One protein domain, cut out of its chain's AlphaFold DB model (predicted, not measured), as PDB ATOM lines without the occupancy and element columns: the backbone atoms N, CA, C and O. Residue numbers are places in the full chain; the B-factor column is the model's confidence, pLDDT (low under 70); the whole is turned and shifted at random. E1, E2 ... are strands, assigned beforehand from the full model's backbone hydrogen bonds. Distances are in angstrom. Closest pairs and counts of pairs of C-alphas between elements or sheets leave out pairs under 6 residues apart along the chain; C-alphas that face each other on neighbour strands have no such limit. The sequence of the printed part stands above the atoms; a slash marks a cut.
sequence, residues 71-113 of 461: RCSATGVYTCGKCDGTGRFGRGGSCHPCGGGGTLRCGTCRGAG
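AT A GLANCE: This is residues 71 to 113 of the 461 residues of an uncharacterized protein of Minicystis rosea (UniProt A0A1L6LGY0). This small model has little regular structure: a narrow rod of mostly loop, with one short two-strand hairpin, E1 and E2, side by side along it. The long loop of residues 80 to 102 runs out from the hairpin to one tip of the rod, near Arg 91, and returns. The printed part has 43 residues, with no named helix and two antiparallel strands, E1 then E2. It is all strand by class, though the named elements hold only 6 residues, and it is only just compact, close to loose, with a radius of gyration of the C-alphas of 10.7 A and spans of 33 by 14 by 10 A.

IN THESE COORDINATES: E1, residues 77 to 79, is 7.0 A long and begins at C-alpha 77 (28.965, 47.642, 11.611). E2, residues 103 to 105, is 6.8 A long and ends at C-alpha 105 (32.391, 50.448, 10.871).

HOW THE PARTS SIT: E1 and E2 form an antiparallel hairpin, with 149 degrees between their directions. The C-alphas of Val 77 and Arg 105 face each other at 4.5 A. N 78 and O 104 are within hydrogen-bond range at 2.9 A. Outside the named strands, residues 88 to 89 pair antiparallel with residues 93 to 94.

THE WHOLE: The two C-alphas farthest apart, those of Arg 91 and Cys 109, are 33.1 A apart. The link from E1 to E2 is long, 23 residues. The printed part has no cut, and no printed residue is under 70 in pLDDT.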
ATOM      1  N   ARG A  71      24.055  51.663  18.933       89.62
ATOM      2  CA  ARG A  71      24.092  52.320  17.615       89.62
ATOM      3  C   ARG A  71      24.262  51.341  16.448       89.62
ATOM      4  O   ARG A  71      23.858  51.661  15.337       89.62
ATOM      5  N   CYS A  72      24.878  50.185  16.680       91.31
ATOM      6  CA  CYS A  72      25.062  49.139  15.669       91.31
ATOM      7  C   CYS A  72      24.436  47.803  16.079       91.31
ATOM      8  O   CYS A  72      24.785  46.769  15.513       91.31
ATOM      9  N   SER A  73      23.555  47.807  17.085       91.88
ATOM     10  CA  SER A  73      22.899  46.602  17.610       91.88
ATOM     11  C   SER A  73      23.882  45.455  17.875       91.88
ATOM     12  O   SER A  73      23.647  44.320  17.480       91.88
ATOM     13  N   ALA A  74      25.018  45.775  18.502       92.81
ATOM     14  CA  ALA A  74      26.109  44.846  18.814       92.81
ATOM     15  C   ALA A  74      26.896  44.244  17.630       92.81
ATOM     16  O   ALA A  74      27.832  43.486  17.854       92.81
ATOM     17  N   THR A  75      26.599  44.601  16.379       93.94
ATOM     18  CA  THR A  75      27.276  44.004  15.205       93.94
ATOM     19  C   THR A  75      28.632  44.635  14.880       93.94
ATOM     20  O   THR A  75      29.405  44.100  14.093       93.94
ATOM     21  N   GLY A  76      28.919  45.818  15.431       93.12
ATOM     22  CA  GLY A  76      30.135  46.577  15.128       93.12
ATOM     23  C   GLY A  76      30.094  47.330  13.796       93.12
ATOM     24  O   GLY A  76      30.903  48.234  13.579       93.12
ATOM     25  N   VAL A  77      29.112  47.051  12.942       94.00
ATOM     26  CA  VAL A  77      28.965  47.642  11.611       94.00
ATOM     27  C   VAL A  77      27.532  48.118  11.374       94.00
ATOM     28  O   VAL A  77      26.623  47.813  12.133       94.00
ATOM     29  N   TYR A  78      27.314  48.918  10.340       91.75
ATOM     30  CA  TYR A  78      25.977  49.213   9.831       91.75
ATOM     31  C   TYR A  78      25.988  49.157   8.311       91.75
ATOM     32  O   TYR A  78      27.008  49.428   7.668       91.75
ATOM     33  N   THR A  79      24.847  48.789   7.736       92.88
ATOM     34  CA  THR A  79      24.642  48.799   6.290       92.88
ATOM     35  C   THR A  79      24.885  50.209   5.763       92.88
ATOM     36  O   THR A  79      24.373  51.188   6.311       92.88
ATOM     37  N   CYS A  80      25.701  50.339   4.717       91.50
ATOM     38  CA  CYS A  80      25.958  51.638   4.118       91.50
ATOM     39  C   CYS A  80      24.681  52.128   3.430       91.50
ATOM     40  O   CYS A  80      24.381  51.703   2.321       91.50
ATOM     41  N   GLY A  81      23.958  53.052   4.067       89.88
ATOM     42  CA  GLY A  81      22.702  53.593   3.535       89.88
ATOM     43  C   GLY A  81      22.848  54.408   2.247       89.88
ATOM     44  O   GLY A  81      21.855  54.819   1.673       89.88
ATOM     45  N   LYS A  82      24.077  54.664   1.776       89.00
ATOM     46  CA  LYS A  82      24.275  55.251   0.446       89.00
ATOM     47  C   LYS A  82      24.179  54.204  -0.670       89.00
ATOM     48  O   LYS A  82      23.745  54.546  -1.756       89.00
ATOM     49  N   CYS A  83      24.581  52.956  -0.424       91.31
ATOM     50  CA  CYS A  83      24.525  51.876  -1.418       91.31
ATOM     51  C   CYS A  83      23.595  50.725  -1.010       91.31
ATOM     52  O   CYS A  83      23.692  49.642  -1.584       91.31
ATOM     53  N   ASP A  84      22.770  50.925   0.017       88.94
ATOM     54  CA  ASP A  84      21.857  49.932   0.595       88.94
ATOM     55  C   ASP A  84      22.509  48.564   0.854       88.94
ATOM     56  O   ASP A  84      21.908  47.510   0.680       88.94
ATOM     57  N   GLY A  85      23.783  48.571   1.254       88.88
ATOM     58  CA  GLY A  85      24.521  47.341   1.554       88.88
ATOM     59  C   GLY A  85      25.175  46.653   0.362       88.88
ATOM     60  O   GLY A  85      25.979  45.748   0.556       88.88
ATOM     61  N   THR A  86      24.910  47.096  -0.865       91.06
ATOM     62  CA  THR A  86      25.423  46.438  -2.081       91.06
ATOM     63  C   THR A  86      26.912  46.681  -2.328       91.06
ATOM     64  O   THR A  86      27.538  45.985  -3.125       91.06
ATOM     65  N   GLY A  87      27.484  47.713  -1.698       89.56
ATOM     66  CA  GLY A  87      28.862  48.135  -1.942       89.56
ATOM     67  C   GLY A  87      29.076  48.817  -3.296       89.56
ATOM     68  O   GLY A  87      30.204  49.184  -3.616       89.56
ATOM     69  N   ARG A  88      28.024  49.047  -4.089       89.31
ATOM     70  CA  ARG A  88      28.122  49.608  -5.445       89.31
ATOM     71  C   ARG A  88      27.106  50.732  -5.658       89.31
ATOM     72  O   ARG A  88      26.049  50.739  -5.043       89.31
ATOM     73  N   PHE A  89      27.422  51.678  -6.541       81.00
ATOM     74  CA  PHE A  89      26.467  52.665  -7.054       81.00
ATOM     75  C   PHE A  89      26.272  52.467  -8.559       81.00
ATOM     76  O   PHE A  89      27.249  52.433  -9.308       81.00
ATOM     77  N   GLY A  90      25.015  52.405  -9.011       77.00
ATOM     78  CA  GLY A  90      24.657  52.469 -10.433       77.00
ATOM     79  C   GLY A  90      25.474  51.536 -11.339       77.00
ATOM     80  O   GLY A  90      25.621  50.351 -11.048       77.00
ATOM     81  N   ARG A  91      26.011  52.070 -12.450       73.00
ATOM     82  CA  ARG A  91      26.774  51.335 -13.486       73.00
ATOM     83  C   ARG A  91      28.182  50.894 -13.023       73.00
ATOM     84  O   ARG A  91      29.172  51.193 -13.678       73.00
ATOM     85  N   GLY A  92      28.278  50.184 -11.900       77.50
ATOM     86  CA  GLY A  92      29.463  49.399 -11.527       77.50
ATOM     87  C   GLY A  92      30.547  50.104 -10.704       77.50
ATOM     88  O   GLY A  92      31.573  49.487 -10.437       77.50
ATOM     89  N   GLY A  93      30.344  51.347 -10.259       84.94
ATOM     90  CA  GLY A  93      31.312  52.034  -9.396       84.94
ATOM     91  C   GLY A  93      31.260  51.535  -7.947       84.94
ATOM     92  O   GLY A  93      30.174  51.406  -7.376       84.94
ATOM     93  N   SER A  94      32.416  51.281  -7.324       90.50
ATOM     94  CA  SER A  94      32.500  50.961  -5.891       90.50
ATOM     95  C   SER A  94      31.989  52.122  -5.041       90.50
ATOM     96  O   SER A  94      32.304  53.287  -5.288       90.50
ATOM     97  N   CYS A  95      31.218  51.812  -4.000       90.81
ATOM     98  CA  CYS A  95      30.722  52.820  -3.079       90.81
ATOM     99  C   CYS A  95      31.876  53.414  -2.265       90.81
ATOM    100  O   CYS A  95      32.377  52.776  -1.342       90.81
ATOM    101  N   HIS A  96      32.292  54.637  -2.613       90.12
ATOM    102  CA  HIS A  96      33.418  55.326  -1.977       90.12
ATOM    103  C   HIS A  96      33.284  55.443  -0.442       90.12
ATOM    104  O   HIS A  96      34.230  55.072   0.248       90.12
ATOM    105  N   PRO A  97      32.119  55.828   0.129       86.56
ATOM    106  CA  PRO A  97      31.914  55.864   1.579       86.56
ATOM    107  C   PRO A  97      32.248  54.565   2.320       86.56
ATOM    108  O   PRO A  97      32.757  54.632   3.432       86.56
ATOM    109  N   CYS A  98      31.963  53.397   1.731       88.94
ATOM    110  CA  CYS A  98      32.239  52.092   2.342       88.94
ATOM    111  C   CYS A  98      33.396  51.333   1.671       88.94
ATOM    112  O   CYS A  98      33.538  50.131   1.892       88.94
ATOM    113  N   GLY A  99      34.164  51.985   0.792       89.19
ATOM    114  CA  GLY A  99      35.245  51.358   0.024       89.19
ATOM    115  C   GLY A  99      34.824  50.127  -0.790       89.19
ATOM    116  O   GLY A  99      35.646  49.255  -1.040       89.19
ATOM    117  N   GLY A 100      33.546  50.010  -1.163       90.69
ATOM    118  CA  GLY A 100      33.018  48.839  -1.873       90.69
ATOM    119  C   GLY A 100      32.514  47.673  -1.008       90.69
ATOM    120  O   GLY A 100      31.910  46.756  -1.550       90.69
ATOM    121  N   GLY A 101      32.690  47.699   0.319       90.75
ATOM    122  CA  GLY A 101      32.337  46.570   1.201       90.75
ATOM    123  C   GLY A 101      30.862  46.463   1.619       90.75
ATOM    124  O   GLY A 101      30.505  45.550   2.354       90.75
ATOM    125  N   GLY A 102      30.013  47.424   1.242       91.56
ATOM    126  CA  GLY A 102      28.590  47.463   1.616       91.56
ATOM    127  C   GLY A 102      28.308  47.822   3.081       91.56
ATOM    128  O   GLY A 102      27.193  48.213   3.421       91.56
ATOM    129  N   THR A 103      29.312  47.781   3.955       94.38
ATOM    130  CA  THR A 103      29.170  48.042   5.392       94.38
ATOM    131  C   THR A 103      30.130  49.123   5.871       94.38
ATOM    132  O   THR A 103      31.205  49.336   5.312       94.38
ATOM    133  N   LEU A 104      29.722  49.851   6.907       92.06
ATOM    134  CA  LEU A 104      30.516  50.883   7.563       92.06
ATOM    135  C   LEU A 104      30.805  50.464   8.999       92.06
ATOM    136  O   LEU A 104      29.914  49.992   9.705       92.06
ATOM    137  N   ARG A 105      32.043  50.670   9.462       93.75
ATOM    138  CA  ARG A 105      32.391  50.448  10.871       93.75
ATOM    139  C   ARG A 105      31.653  51.454  11.751       93.75
ATOM    140  O   ARG A 105      31.656  52.657  11.488       93.75
ATOM    141  N   CYS A 106      31.049  50.973  12.831       93.12
ATOM    142  CA  CYS A 106      30.423  51.831  13.826       93.12
ATOM    143  C   CYS A 106      31.493  52.655  14.543       93.12
ATOM    144  O   CYS A 106      32.306  52.107  15.281       93.12
ATOM    145  N   GLY A 107      31.487  53.978  14.342       90.50
ATOM    146  CA  GLY A 107      32.460  54.883  14.962       90.50
ATOM    147  C   GLY A 107      32.386  54.896  16.492       90.50
ATOM    148  O   GLY A 107      33.402  55.079  17.154       90.50
ATOM    149  N   THR A 108      31.207  54.623  17.062       88.81
ATOM    150  CA  THR A 108      30.984  54.615  18.516       88.81
ATOM    151  C   THR A 108      31.670  53.438  19.218       88.81
ATOM    152  O   THR A 108      32.179  53.619  20.317       88.81
ATOM    153  N   CYS A 109      31.721  52.255  18.598       92.50
ATOM    154  CA  CYS A 109      32.426  51.080  19.137       92.50
ATOM    155  C   CYS A 109      33.681  50.704  18.331       92.50
ATOM    156  O   CYS A 109      34.239  49.628  18.515       92.50
ATOM    157  N   ARG A 110      34.078  51.541  17.364       92.69
ATOM    158  CA  ARG A 110      35.210  51.330  16.440       92.69
ATOM    159  C   ARG A 110      35.233  49.963  15.735       92.69
ATOM    160  O   ARG A 110      36.296  49.469  15.371       92.69
ATOM    161  N   GLY A 111      34.066  49.363  15.500       91.56
ATOM    162  CA  GLY A 111      33.958  48.035  14.885       91.56
ATOM    163  C   GLY A 111      33.831  46.851  15.848       91.56
ATOM    164  O   GLY A 111      33.557  45.759  15.375       91.56
ATOM    165  N   ALA A 112      33.975  47.039  17.164       92.88
ATOM    166  CA  ALA A 112      33.977  45.929  18.128       92.88
ATOM    167  C   ALA A 112      32.585  45.349  18.447       92.88
ATOM    168  O   ALA A 112      32.480  44.257  18.987       92.88
ATOM    169  N   GLY A 113      31.509  46.090  18.169       92.56
ATOM    170  CA  GLY A 113      30.145  45.713  18.562       92.56
ATOM    171  C   GLY A 113      29.825  45.998  20.030       92.56
ATOM    172  O   GLY A 113      28.688  46.335  20.353       92.56
TER     173      GLY A 113